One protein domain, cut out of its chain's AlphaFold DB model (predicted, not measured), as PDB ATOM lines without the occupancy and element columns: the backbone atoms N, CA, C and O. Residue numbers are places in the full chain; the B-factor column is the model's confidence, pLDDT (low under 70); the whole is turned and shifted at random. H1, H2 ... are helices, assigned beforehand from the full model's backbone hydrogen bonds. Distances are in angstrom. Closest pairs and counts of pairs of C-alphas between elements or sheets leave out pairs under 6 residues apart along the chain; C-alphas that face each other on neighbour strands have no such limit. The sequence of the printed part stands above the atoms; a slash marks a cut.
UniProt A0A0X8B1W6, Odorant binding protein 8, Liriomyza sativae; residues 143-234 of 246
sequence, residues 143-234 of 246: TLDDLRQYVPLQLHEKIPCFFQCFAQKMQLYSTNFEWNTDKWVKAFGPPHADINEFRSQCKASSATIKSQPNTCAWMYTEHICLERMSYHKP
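This is residues 143 to 234 of the 246 residues of the protein "Odorant binding protein 8" of Liriomyza sativae (UniProt A0A0X8B1W6). One long helix, H6, runs through the middle of a compact domain, and the shorter helices H2, H3 and H4 make an arc round one side of it: H2 crosses its first part, H4 crosses its later part, and H3 bridges from H2 to H4. H1 lies far out on one side of this group and H5 on another; neither touches another helix, and a long stretch with no named element, residues 149 to 161, leads from H1 to H2. The printed part has 92 residues with six named helices, H1 to H6 in that order along the chain, and no named strand; the class is all helix, and the helices that touch are mostly crossed. It is compact, with a radius of gyration of the C-alphas of 12.8 A, and rounded, spanning 34 by 31 by 24 A.

Begin with H6, residues 215 to 231, whose centre is the nearest to the mean of the C-alphas, at 3.6 A. With residues 215 to 220 alone it touches H2, residues 162 to 170; look at Gln 164 and Cys 216, the closest C-alphas of the two, 5.2 A apart. The lines of H2 and H6 are about perpendicular, at 80 degrees. With residues 222 to 229 alone H6 touches H4, residues 195 to 202, where the closest C-alphas are those of Cys 202 and Glu 222, 5.2 A apart. H4 and H6 run opposite ways at a steep tilt of 59 degrees. Further out, H3, residues 181 to 188, touches H4; their closest C-alphas, those of Thr 181 and Ile 195, are 6.5 A apart, and their lines are about perpendicular, at 82 degrees. H3 and H6 are near each other, with 6 pairs of C-alphas within 10 A. H3 is close to H2 but not clearly touching, with the C-alphas of Met 170 and Lys 183 the closest at 6.7 A; the two run opposite ways at a steep tilt of 59 degrees. H5, residues 206 to 211, is close to H6 but not clearly touching, and the closest C-alphas are those of Ile 209 and Trp 218, 7.5 A apart. H1, residues 144 to 148, touches no helix and is apart from H2 and H6, for instance. In H1, H2, H3, H4, H5 and H6 every O i to N i+4 pair is within hydrogen-bond range.

Find C-alpha 215 at (27.979, -56.512, -20.474); from there H6 runs 24.4 A to C-alpha 231 at (9.820, -41.107, -25.985). For H2, go to C-alpha 162 at (20.564, -58.862, -28.439); C-alpha 170 is 12.3 A away. H3 measures 10.6 A from C-alpha 181 to C-alpha 188, and H4 measures 10.2 A from C-alpha 195 to C-alpha 202. H5 is shorter, 8.6 A from C-alpha 206 to C-alpha 211. The first helix, H1, begins at C-alpha 144, at (9.285, -63.093, -34.074), and ends 6.4 A away at C-alpha 148.

The two C-alphas farthest apart are those of Leu 144 and Ala 207, at 35.8 A, the one in H1 and the other in H5. The printed part has no cut. The link from H1 to H2, 13 residues, is long; those from H2 to H3 and from H3 to H4 are short, and those from H4 to H5 and from H5 to H6 are tight. The mean pLDDT of the printed part is 85.0; look for values under 70 at residues 211 to 213 and 231 to 234, where the model's confidence is low.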
ATOM      1  N   THR A 143      13.395 -65.457 -32.694       92.00
ATOM      2  CA  THR A 143      12.073 -65.601 -33.313       92.00
ATOM      3  C   THR A 143      11.289 -64.286 -33.319       92.00
ATOM      4  O   THR A 143      11.603 -63.326 -32.612       92.00
ATOM      5  N   LEU A 144      10.205 -64.235 -34.101       87.31
ATOM      6  CA  LEU A 144       9.285 -63.093 -34.074       87.31
ATOM      7  C   LEU A 144       8.622 -62.915 -32.697       87.31
ATOM      8  O   LEU A 144       8.372 -61.784 -32.281       87.31
ATOM      9  N   ASP A 145       8.349 -64.012 -31.986       89.69
ATOM     10  CA  ASP A 145       7.758 -63.964 -30.646       89.69
ATOM     11  C   ASP A 145       8.723 -63.379 -29.618       89.69
ATOM     12  O   ASP A 145       8.306 -62.615 -28.748       89.69
ATOM     13  N   ASP A 146      10.019 -63.641 -29.769       88.12
ATOM     14  CA  ASP A 146      11.052 -63.020 -28.946       88.12
ATOM     15  C   ASP A 146      11.130 -61.505 -29.186       88.12
ATOM     16  O   ASP A 146      11.161 -60.720 -28.235       88.12
ATOM     17  N   LEU A 147      11.080 -61.064 -30.450       85.38
ATOM     18  CA  LEU A 147      11.099 -59.636 -30.802       85.38
ATOM     19  C   LEU A 147       9.899 -58.873 -30.229       85.38
ATOM     20  O   LEU A 147      10.046 -57.734 -29.782       85.38
ATOM     21  N   ARG A 148       8.717 -59.498 -30.172       86.25
ATOM     22  CA  ARG A 148       7.517 -58.885 -29.569       86.25
ATOM     23  C   ARG A 148       7.718 -58.516 -28.098       86.25
ATOM     24  O   ARG A 148       7.059 -57.600 -27.611       86.25
ATOM     25  N   GLN A 149       8.646 -59.168 -27.398       84.44
ATOM     26  CA  GLN A 149       8.939 -58.869 -25.995       84.44
ATOM     27  C   GLN A 149       9.681 -57.533 -25.797       84.44
ATOM     28  O   GLN A 149       9.695 -57.029 -24.672       84.44
ATOM     29  N   TYR A 150      10.249 -56.935 -26.855       79.25
ATOM     30  CA  TYR A 150      10.921 -55.626 -26.796       79.25
ATOM     31  C   TYR A 150       9.953 -54.439 -26.825       79.25
ATOM     32  O   TYR A 150      10.271 -53.389 -26.272       79.25
ATOM     33  N   VAL A 151       8.752 -54.610 -27.391       78.44
ATOM     34  CA  VAL A 151       7.709 -53.567 -27.464       78.44
ATOM     35  C   VAL A 151       7.431 -52.881 -26.109       78.44
ATOM     36  O   VAL A 151       7.362 -51.655 -26.080       78.44
ATOM     37  N   PRO A 152       7.297 -53.596 -24.970       82.06
ATOM     38  CA  PRO A 152       7.048 -52.963 -23.671       82.06
ATOM     39  C   PRO A 152       8.254 -52.257 -23.014       82.06
ATOM     40  O   PRO A 152       8.085 -51.758 -21.903       82.06
ATOM     41  N   LEU A 153       9.453 -52.235 -23.619       78.62
ATOM     42  CA  LEU A 153      10.661 -51.581 -23.067       78.62
ATOM     43  C   LEU A 153      10.923 -51.919 -21.582       78.62
ATOM     44  O   LEU A 153      11.038 -51.052 -20.698       78.62
ATOM     45  N   GLN A 154      10.970 -53.219 -21.286       81.25
ATOM     46  CA  GLN A 154      11.182 -53.704 -19.921       81.25
ATOM     47  C   GLN A 154      12.597 -53.387 -19.433       81.25
ATOM     48  O   GLN A 154      13.515 -53.291 -20.234       81.25
ATOM     49  N   LEU A 155      12.778 -53.265 -18.113       78.06
ATOM     50  CA  LEU A 155      14.072 -52.924 -17.496       78.06
ATOM     51  C   LEU A 155      15.162 -53.987 -17.701       78.06
ATOM     52  O   LEU A 155      16.340 -53.672 -17.610       78.06
ATOM     53  N   HIS A 156      14.772 -55.238 -17.943       79.94
ATOM     54  CA  HIS A 156      15.693 -56.345 -18.172       79.94
ATOM     55  C   HIS A 156      15.622 -56.792 -19.627       79.94
ATOM     56  O   HIS A 156      14.545 -56.813 -20.230       79.94
ATOM     57  N   GLU A 157      16.784 -57.140 -20.172       84.12
ATOM     58  CA  GLU A 157      16.902 -57.563 -21.558       84.12
ATOM     59  C   GLU A 157      16.170 -58.889 -21.757       84.12
ATOM     60  O   GLU A 157      16.388 -59.850 -21.019       84.12
ATOM     61  N   LYS A 158      15.260 -58.922 -22.733       81.12
ATOM     62  CA  LYS A 158      14.395 -60.078 -22.979       81.12
ATOM     63  C   LYS A 158      15.094 -61.200 -23.702       81.12
ATOM     64  O   LYS A 158      14.953 -62.356 -23.320       81.12
ATOM     65  N   ILE A 159      15.867 -60.835 -24.713       82.75
ATOM     66  CA  ILE A 159      16.736 -61.755 -25.419       82.75
ATOM     67  C   ILE A 159      18.154 -61.442 -24.963       82.75
ATOM     68  O   ILE A 159      18.662 -60.371 -25.302       82.75
ATOM     69  N   PRO A 160      18.800 -62.338 -24.203       83.06
ATOM     70  CA  PRO A 160      20.138 -62.087 -23.696       83.06
ATOM     71  C   PRO A 160      21.093 -61.627 -24.804       83.06
ATOM     72  O   PRO A 160      21.277 -62.321 -25.804       83.06
ATOM     73  N   CYS A 161      21.716 -60.463 -24.606       91.19
ATOM     74  CA  CYS A 161      22.767 -59.915 -25.461       91.19
ATOM     75  C   CYS A 161      22.343 -59.501 -26.877       91.19
ATOM     76  O   CYS A 161      23.212 -59.228 -27.711       91.19
ATOM     77  N   PHE A 162      21.043 -59.390 -27.161       93.62
ATOM     78  CA  PHE A 162      20.564 -58.862 -28.439       93.62
ATOM     79  C   PHE A 162      20.966 -57.400 -28.643       93.62
ATOM     80  O   PHE A 162      21.528 -57.049 -29.682       93.62
ATOM     81  N   PHE A 163      20.758 -56.559 -27.633       93.56
ATOM     82  CA  PHE A 163      21.177 -55.170 -27.654       93.56
ATOM     83  C   PHE A 163      22.696 -55.050 -27.703       93.56
ATOM     84  O   PHE A 163      23.203 -54.245 -28.474       93.56
ATOM     85  N   GLN A 164      23.444 -55.879 -26.963       94.50
ATOM     86  CA  GLN A 164      24.906 -55.889 -27.091       94.50
ATOM     87  C   GLN A 164      25.335 -56.218 -28.529       94.50
ATOM     88  O   GLN A 164      26.204 -55.539 -29.076       94.50
ATOM     89  N   CYS A 165      24.736 -57.235 -29.153       96.56
ATOM     90  CA  CYS A 165      25.015 -57.572 -30.546       96.56
ATOM     91  C   CYS A 165      24.747 -56.371 -31.465       96.56
ATOM     92  O   CYS A 165      25.594 -56.008 -32.288       96.56
ATOM     93  N   PHE A 166      23.590 -55.728 -31.302       96.50
ATOM     94  CA  PHE A 166      23.211 -54.559 -32.086       96.50
ATOM     95  C   PHE A 166      24.197 -53.404 -31.872       96.50
ATOM     96  O   PHE A 166      24.714 -52.835 -32.836       96.50
ATOM     97  N   ALA A 167      24.535 -53.120 -30.616       96.50
ATOM     98  CA  ALA A 167      25.459 -52.072 -30.220       96.50
ATOM     99  C   ALA A 167      26.863 -52.276 -30.798       96.50
ATOM    100  O   ALA A 167      27.502 -51.309 -31.215       96.50
ATOM    101  N   GLN A 168      27.331 -53.525 -30.876       96.56
ATOM    102  CA  GLN A 168      28.599 -53.873 -31.516       96.56
ATOM    103  C   GLN A 168      28.559 -53.630 -33.028       96.56
ATOM    104  O   GLN A 168      29.467 -52.995 -33.563       96.56
ATOM    105  N   LYS A 169      27.504 -54.079 -33.721       97.50
ATOM    106  CA  LYS A 169      27.362 -53.869 -35.175       97.50
ATOM    107  C   LYS A 169      27.242 -52.386 -35.534       97.50
ATOM    108  O   LYS A 169      27.830 -51.951 -36.520       97.50
ATOM    109  N   MET A 170      26.544 -51.609 -34.708       97.62
ATOM    110  CA  MET A 170      26.378 -50.164 -34.892       97.62
ATOM    111  C   MET A 170      27.533 -49.330 -34.328       97.62
ATOM    112  O   MET A 170      27.581 -48.124 -34.565       97.62
ATOM    113  N   GLN A 171      28.484 -49.956 -33.624       97.12
ATOM    114  CA  GLN A 171      29.613 -49.284 -32.973       97.12
ATOM    115  C   GLN A 171      29.156 -48.172 -32.013       97.12
ATOM    116  O   GLN A 171      29.744 -47.090 -31.968       97.12
ATOM    117  N   LEU A 172      28.094 -48.436 -31.244       96.44
ATOM    118  CA  LEU A 172      27.540 -47.485 -30.270       96.44
ATOM    119  C   LEU A 172      28.520 -47.161 -29.138       96.44
ATOM    120  O   LEU A 172      28.410 -46.120 -28.491       96.44
ATOM    121  N   TYR A 173      29.494 -48.041 -28.918       94.88
ATOM    122  CA  TYR A 173      30.520 -47.904 -27.899       94.88
ATOM    123  C   TYR A 173      31.918 -47.989 -28.506       94.88
ATOM    124  O   TYR A 173      32.153 -48.717 -29.472       94.88
ATOM    125  N   SER A 174      32.862 -47.273 -27.901       92.00
ATOM    126  CA  SER A 174      34.290 -47.473 -28.128       92.00
ATOM    127  C   SER A 174      34.768 -48.787 -27.502       92.00
ATOM    128  O   SER A 174      34.055 -49.436 -26.733       92.00
ATOM    129  N   THR A 175      36.025 -49.150 -27.758       87.75
ATOM    130  CA  THR A 175      36.677 -50.307 -27.122       87.75
ATOM    131  C   THR A 175      36.740 -50.203 -25.596       87.75
ATOM    132  O   THR A 175      36.860 -51.221 -24.927       87.75
ATOM    133  N   ASN A 176      36.632 -48.987 -25.048       87.38
ATOM    134  CA  ASN A 176      36.646 -48.717 -23.610       87.38
ATOM    135  C   ASN A 176      35.233 -48.524 -23.030       87.38
ATOM    136  O   ASN A 176      35.104 -48.005 -21.925       87.38
ATOM    137  N   PHE A 177      34.182 -48.901 -23.768       89.12
ATOM    138  CA  PHE A 177      32.777 -48.736 -23.370       89.12
ATOM    139  C   PHE A 177      32.319 -47.274 -23.222       89.12
ATOM    140  O   PHE A 177      31.312 -46.976 -22.582       89.12
ATOM    141  N   GLU A 178      33.028 -46.341 -23.859       91.06
ATOM    142  CA  GLU A 178      32.565 -44.958 -23.981       91.06
ATOM    143  C   GLU A 178      31.516 -44.849 -25.083       91.06
ATOM    144  O   GLU A 178      31.690 -45.435 -26.149       91.06
ATOM    145  N   TRP A 179      30.450 -44.078 -24.857       93.62
ATOM    146  CA  TRP A 179      29.444 -43.823 -25.887       93.62
ATOM    147  C   TRP A 179      30.068 -43.129 -27.095       93.62
ATOM    148  O   TRP A 179      30.735 -42.103 -26.959       93.62
ATOM    149  N   ASN A 180      29.762 -43.637 -28.283       94.81
ATOM    150  CA  ASN A 180      29.944 -42.915 -29.529       94.81
ATOM    151  C   ASN A 180      28.641 -42.174 -29.860       94.81
ATOM    152  O   ASN A 180      27.736 -42.738 -30.478       94.81
ATOM    153  N   THR A 181      28.519 -40.930 -29.397       91.62
ATOM    154  CA  THR A 181      27.283 -40.131 -29.483       91.62
ATOM    155  C   THR A 181      26.747 -40.019 -30.906       91.62
ATOM    156  O   THR A 181      25.546 -40.156 -31.114       91.62
ATOM    157  N   ASP A 182      27.624 -39.870 -31.896       92.12
ATOM    158  CA  ASP A 182      27.223 -39.771 -33.300       92.12
ATOM    159  C   ASP A 182      26.585 -41.072 -33.795       92.12
ATOM    160  O   ASP A 182      25.623 -41.049 -34.560       92.12
ATOM    161  N   LYS A 183      27.102 -42.224 -33.354       95.50
ATOM    162  CA  LYS A 183      26.542 -43.538 -33.699       95.50
ATOM    163  C   LYS A 183      25.215 -43.786 -32.991       95.50
ATOM    164  O   LYS A 183      24.315 -44.342 -33.612       95.50
ATOM    165  N   TRP A 184      25.073 -43.323 -31.750       93.94
ATOM    166  CA  TRP A 184      23.795 -43.333 -31.035       93.94
ATOM    167  C   TRP A 184      22.732 -42.505 -31.759       93.94
ATOM    168  O   TRP A 184      21.667 -43.031 -32.070       93.94
ATOM    169  N   VAL A 185      23.035 -41.254 -32.115       91.31
ATOM    170  CA  VAL A 185      22.102 -40.396 -32.868       91.31
ATOM    171  C   VAL A 185      21.768 -41.011 -34.225       91.31
ATOM    172  O   VAL A 185      20.604 -41.061 -34.609       91.31
ATOM    173  N   LYS A 186      22.756 -41.557 -34.943       92.81
ATOM    174  CA  LYS A 186      22.497 -42.234 -36.220       92.81
ATOM    175  C   LYS A 186      21.582 -43.444 -36.063       92.81
ATOM    176  O   LYS A 186      20.723 -43.630 -36.915       92.81
ATOM    177  N   ALA A 187      21.741 -44.235 -35.005       93.81
ATOM    178  CA  ALA A 187      20.943 -45.437 -34.786       93.81
ATOM    179  C   ALA A 187      19.495 -45.138 -34.364       93.81
ATOM    180  O   ALA A 187      18.589 -45.804 -34.860       93.81
ATOM    181  N   PHE A 188      19.283 -44.151 -33.486       90.62
ATOM    182  CA  PHE A 188      17.994 -43.925 -32.810       90.62
ATOM    183  C   PHE A 188      17.282 -42.620 -33.184       90.62
ATOM    184  O   PHE A 188      16.124 -42.436 -32.821       90.62
ATOM    185  N   GLY A 189      17.953 -41.731 -33.912       89.56
ATOM    186  CA  GLY A 189      17.441 -40.414 -34.272       89.56
ATOM    187  C   GLY A 189      17.927 -39.289 -33.355       89.56
ATOM    188  O   GLY A 189      18.510 -39.538 -32.292       89.56
ATOM    189  N   PRO A 190      17.736 -38.026 -33.784       86.44
ATOM    190  CA  PRO A 190      18.023 -36.855 -32.969       86.44
ATOM    191  C   PRO A 190      17.141 -36.867 -31.715       86.44
ATOM    192  O   PRO A 190      15.913 -36.947 -31.816       86.44
ATOM    193  N   PRO A 191      17.743 -36.808 -30.522       80.62
ATOM    194  CA  PRO A 191      16.985 -36.975 -29.303       80.62
ATOM    195  C   PRO A 191      16.498 -35.602 -28.789       80.62
ATOM    196  O   PRO A 191      16.890 -34.556 -29.304       80.62
ATOM    197  N   HIS A 192      15.608 -35.573 -27.790       76.50
ATOM    198  CA  HIS A 192      14.885 -34.337 -27.436       76.50
ATOM    199  C   HIS A 192      15.716 -33.245 -26.731       76.50
ATOM    200  O   HIS A 192      15.260 -32.114 -26.546       76.50
ATOM    201  N   ALA A 193      16.916 -33.594 -26.296       74.50
ATOM    202  CA  ALA A 193      17.890 -32.738 -25.640       74.50
ATOM    203  C   ALA A 193      19.276 -33.073 -26.203       74.50
ATOM    204  O   ALA A 193      19.406 -33.916 -27.094       74.50
ATOM    205  N   ASP A 194      20.320 -32.421 -25.701       81.38
ATOM    206  CA  ASP A 194      21.683 -32.754 -26.105       81.38
ATOM    207  C   ASP A 194      21.974 -34.232 -25.779       81.38
ATOM    208  O   ASP A 194      21.785 -34.690 -24.650       81.38
ATOM    209  N   ILE A 195      22.469 -34.999 -26.754       83.38
ATOM    210  CA  ILE A 195      22.884 -36.393 -26.545       83.38
ATOM    211  C   ILE A 195      23.916 -36.526 -25.411       83.38
ATOM    212  O   ILE A 195      23.982 -37.563 -24.753       83.38
ATOM    213  N   ASN A 196      24.694 -35.480 -25.126       85.19
ATOM    214  CA  ASN A 196      25.613 -35.437 -23.991       85.19
ATOM    215  C   ASN A 196      24.896 -35.378 -22.640       85.19
ATOM    216  O   ASN A 196      25.406 -35.938 -21.668       85.19
ATOM    217  N   GLU A 197      23.729 -34.737 -22.577       85.31
ATOM    218  CA  GLU A 197      22.859 -34.749 -21.401       85.31
ATOM    219  C   GLU A 197      22.271 -36.148 -21.190       85.31
ATOM    220  O   GLU A 197      22.247 -36.665 -20.076       85.31
ATOM    221  N   PHE A 198      21.887 -36.831 -22.267       84.75
ATOM    222  CA  PHE A 198      21.440 -38.220 -22.164       84.75
ATOM    223  C   PHE A 198      22.550 -39.160 -21.744       84.75
ATOM    224  O   PHE A 198      22.355 -39.986 -20.858       84.75
ATOM    225  N   ARG A 199      23.746 -38.979 -22.299       87.06
ATOM    226  CA  ARG A 199      24.924 -39.720 -21.866       87.06
ATOM    227  C   ARG A 199      25.205 -39.492 -20.381       87.06
ATOM    228  O   ARG A 199      25.529 -40.453 -19.696       87.06
ATOM    229  N   SER A 200      25.099 -38.264 -19.867       87.12
ATOM    230  CA  SER A 200      25.392 -37.994 -18.452       87.12
ATOM    231  C   SER A 200      24.374 -38.626 -17.498       87.12
ATOM    232  O   SER A 200      24.754 -39.016 -16.396       87.12
ATOM    233  N   GLN A 201      23.116 -38.769 -17.923       87.94
ATOM    234  CA  GLN A 201      22.047 -39.366 -17.116       87.94
ATOM    235  C   GLN A 201      21.965 -40.891 -17.244       87.94
ATOM    236  O   GLN A 201      21.728 -41.581 -16.254       87.94
ATOM    237  N   CYS A 202      22.145 -41.421 -18.453       89.88
ATOM    238  CA  CYS A 202      21.895 -42.827 -18.747       89.88
ATOM    239  C   CYS A 202      23.131 -43.706 -18.661       89.88
ATOM    240  O   CYS A 202      22.992 -44.885 -18.349       89.88
ATOM    241  N   LYS A 203      24.324 -43.172 -18.954       90.06
ATOM    242  CA  LYS A 203      25.533 -43.990 -19.028       90.06
ATOM    243  C   LYS A 203      25.898 -44.543 -17.650       90.06
ATOM    244  O   LYS A 203      26.016 -43.807 -16.670       90.06
ATOM    245  N   ALA A 204      26.147 -45.843 -17.595       86.94
ATOM    246  CA  ALA A 204      26.637 -46.527 -16.419       86.94
ATOM    247  C   ALA A 204      27.984 -45.937 -15.978       86.94
ATOM    248  O   ALA A 204      28.883 -45.656 -16.780       86.94
ATOM    249  N   SER A 205      28.143 -45.765 -14.666       82.19
ATOM    250  CA  SER A 205      29.406 -45.286 -14.109       82.19
ATOM    251  C   SER A 205      30.533 -46.286 -14.386       82.19
ATOM    252  O   SER A 205      30.308 -47.498 -14.443       82.19
ATOM    253  N   SER A 206      31.779 -45.816 -14.466       80.00
ATOM    254  CA  SER A 206      32.934 -46.713 -14.619       80.00
ATOM    255  C   SER A 206      33.034 -47.741 -13.484       80.00
ATOM    256  O   SER A 206      33.551 -48.834 -13.697       80.00
ATOM    257  N   ALA A 207      32.536 -47.413 -12.286       77.25
ATOM    258  CA  ALA A 207      32.455 -48.350 -11.170       77.25
ATOM    259  C   ALA A 207      31.420 -49.454 -11.432       77.25
ATOM    260  O   ALA A 207      31.714 -50.618 -11.183       77.25
ATOM    261  N   THR A 208      30.256 -49.105 -11.988       75.25
ATOM    262  CA  THR A 208      29.202 -50.047 -12.402       75.25
ATOM    263  C   THR A 208      29.688 -50.978 -13.509       75.25
ATOM    264  O   THR A 208      29.506 -52.185 -13.410       75.25
ATOM    265  N   ILE A 209      30.363 -50.443 -14.531       80.25
ATOM    266  CA  ILE A 209      30.908 -51.245 -15.642       80.25
ATOM    267  C   ILE A 209      31.964 -52.236 -15.127       80.25
ATOM    268  O   ILE A 209      31.992 -53.384 -15.553       80.25
ATOM    269  N   LYS A 210      32.822 -51.818 -14.185       75.06
ATOM    270  CA  LYS A 210      33.855 -52.687 -13.594       75.06
ATOM    271  C   LYS A 210      33.298 -53.733 -12.626       75.06
ATOM    272  O   LYS A 210      33.918 -54.777 -12.462       75.06
ATOM    273  N   SER A 211      32.183 -53.443 -11.953       67.62
ATOM    274  CA  SER A 211      31.587 -54.328 -10.943       67.62
ATOM    275  C   SER A 211      30.507 -55.260 -11.494       67.62
ATOM    276  O   SER A 211      30.151 -56.227 -10.821       67.62
ATOM    277  N   GLN A 212      29.998 -55.010 -12.705       68.56
ATOM    278  CA  GLN A 212      29.021 -55.875 -13.358       68.56
ATOM    279  C   GLN A 212      29.689 -56.830 -14.359       68.56
ATOM    280  O   GLN A 212      30.216 -56.381 -15.374       68.56
ATOM    281  N   PRO A 213      29.608 -58.157 -14.148       65.62
ATOM    282  CA  PRO A 213      30.179 -59.129 -15.080       65.62
ATOM    283  C   PRO A 213      29.360 -59.288 -16.374       65.62
ATOM    284  O   PRO A 213      29.834 -59.919 -17.315       65.62
ATOM    285  N   ASN A 214      28.135 -58.750 -16.438       82.94
ATOM    286  CA  ASN A 214      27.239 -58.932 -17.578       82.94
ATOM    287  C   ASN A 214      27.143 -57.662 -18.436       82.94
ATOM    288  O   ASN A 214      26.323 -56.781 -18.170       82.94
ATOM    289  N   THR A 215      27.957 -57.609 -19.493       86.69
ATOM    290  CA  THR A 215      27.979 -56.512 -20.474       86.69
ATOM    291  C   THR A 215      26.625 -56.257 -21.132       86.69
ATOM    292  O   THR A 215      26.239 -55.107 -21.332       86.69
ATOM    293  N   CYS A 216      25.869 -57.319 -21.402       88.38
ATOM    294  CA  CYS A 216      24.567 -57.243 -22.055       88.38
ATOM    295  C   CYS A 216      23.560 -56.447 -21.213       88.38
ATOM    296  O   CYS A 216      22.872 -55.556 -21.712       88.38
ATOM    297  N   ALA A 217      23.539 -56.712 -19.903       86.25
ATOM    298  CA  ALA A 217      22.562 -56.144 -18.982       86.25
ATOM    299  C   ALA A 217      22.692 -54.621 -18.821       86.25
ATOM    300  O   ALA A 217      21.685 -53.908 -18.888       86.25
ATOM    301  N   TRP A 218      23.910 -54.101 -18.618       88.75
ATOM    302  CA  TRP A 218      24.077 -52.656 -18.448       88.75
ATOM    303  C   TRP A 218      23.904 -51.902 -19.767       88.75
ATOM    304  O   TRP A 218      23.238 -50.873 -19.759       88.75
ATOM    305  N   MET A 219      24.390 -52.431 -20.899       92.12
ATOM    306  CA  MET A 219      24.181 -51.798 -22.210       92.12
ATOM    307  C   MET A 219      22.688 -51.668 -22.533       92.12
ATOM    308  O   MET A 219      22.224 -50.619 -22.977       92.12
ATOM    309  N   TYR A 220      21.909 -52.713 -22.255       92.00
ATOM    310  CA  TYR A 220      20.464 -52.662 -22.441       92.00
ATOM    311  C   TYR A 220      19.783 -51.669 -21.483       92.00
ATOM    312  O   TYR A 220      18.880 -50.942 -21.889       92.00
ATOM    313  N   THR A 221      20.242 -51.574 -20.232       90.06
ATOM    314  CA  THR A 221      19.725 -50.580 -19.270       90.06
ATOM    315  C   THR A 221      19.948 -49.148 -19.768       90.06
ATOM    316  O   THR A 221      19.042 -48.317 -19.686       90.06
ATOM    317  N   GLU A 222      21.128 -48.865 -20.324       91.88
ATOM    318  CA  GLU A 222      21.452 -47.573 -20.932       91.88
ATOM    319  C   GLU A 222      20.536 -47.248 -22.121       91.88
ATOM    320  O   GLU A 222      20.009 -46.137 -22.207       91.88
ATOM    321  N   HIS A 223      20.289 -48.224 -23.001       91.06
ATOM    322  CA  HIS A 223      19.340 -48.083 -24.107       91.06
ATOM    323  C   HIS A 223      17.923 -47.784 -23.628       91.06
ATOM    324  O   HIS A 223      17.303 -46.845 -24.114       91.06
ATOM    325  N   ILE A 224      17.419 -48.525 -22.640       89.75
ATOM    326  CA  ILE A 224      16.076 -48.296 -22.097       89.75
ATOM    327  C   ILE A 224      15.962 -46.919 -21.442       89.75
ATOM    328  O   ILE A 224      14.918 -46.276 -21.550       89.75
ATOM    329  N   CYS A 225      17.023 -46.444 -20.789       89.56
ATOM    330  CA  CYS A 225      17.076 -45.075 -20.287       89.56
ATOM    331  C   CYS A 225      16.960 -44.055 -21.431       89.56
ATOM    332  O   CYS A 225      16.104 -43.170 -21.363       89.56
ATOM    333  N   LEU A 226      17.737 -44.231 -22.510       87.25
ATOM    334  CA  LEU A 226      17.670 -43.365 -23.690       87.25
ATOM    335  C   LEU A 226      16.274 -43.384 -24.325       87.25
ATOM    336  O   LEU A 226      15.709 -42.323 -24.550       87.25
ATOM    337  N   GLU A 227      15.693 -44.559 -24.571       85.19
ATOM    338  CA  GLU A 227      14.351 -44.703 -25.149       85.19
ATOM    339  C   GLU A 227      13.292 -44.013 -24.285       85.19
ATOM    340  O   GLU A 227      12.469 -43.238 -24.769       85.19
ATOM    341  N   ARG A 228      13.327 -44.211 -22.965       83.06
ATOM    342  CA  ARG A 228      12.368 -43.554 -22.067       83.06
ATOM    343  C   ARG A 228      12.499 -42.046 -22.102       83.06
ATOM    344  O   ARG A 228      11.487 -41.360 -22.071       83.06
ATOM    345  N   MET A 229      13.712 -41.526 -22.195       78.31
ATOM    346  CA  MET A 229      13.925 -40.089 -22.285       78.31
ATOM    347  C   MET A 229      13.526 -39.562 -23.667       78.31
ATOM    348  O   MET A 229      12.827 -38.562 -23.756       78.31
ATOM    349  N   SER A 230      13.849 -40.259 -24.752       74.88
ATOM    350  CA  SER A 230      13.477 -39.881 -26.122       74.88
ATOM    351  C   SER A 230      11.970 -39.961 -26.398       74.88
ATOM    352  O   SER A 230      11.462 -39.209 -27.235       74.88
ATOM    353  N   TYR A 231      11.236 -40.844 -25.707       64.31
ATOM    354  CA  TYR A 231       9.820 -41.107 -25.985       64.31
ATOM    355  C   TYR A 231       8.839 -40.746 -24.873       64.31
ATOM    356  O   TYR A 231       7.639 -40.672 -25.156       64.31
ATOM    357  N   HIS A 232       9.283 -40.514 -23.641       51.88
ATOM    358  CA  HIS A 232       8.416 -40.120 -22.534       51.88
ATOM    359  C   HIS A 232       8.879 -38.787 -21.951       51.88
ATOM    360  O   HIS A 232      10.066 -38.553 -21.731       51.88
ATOM    361  N   LYS A 233       7.916 -37.902 -21.658       40.94
ATOM    362  CA  LYS A 233       8.177 -36.753 -20.785       40.94
ATOM    363  C   LYS A 233       8.808 -37.266 -19.479       40.94
ATOM    364  O   LYS A 233       8.390 -38.328 -19.007       40.94
ATOM    365  N   PRO A 234       9.764 -36.528 -18.885       36.97
ATOM    366  CA  PRO A 234      10.434 -36.949 -17.662       36.97
ATOM    367  C   PRO A 234       9.418 -37.400 -16.603       36.97
ATOM    368  O   PRO A 234       8.407 -36.726 -16.379       36.97
TER     369      PRO A 234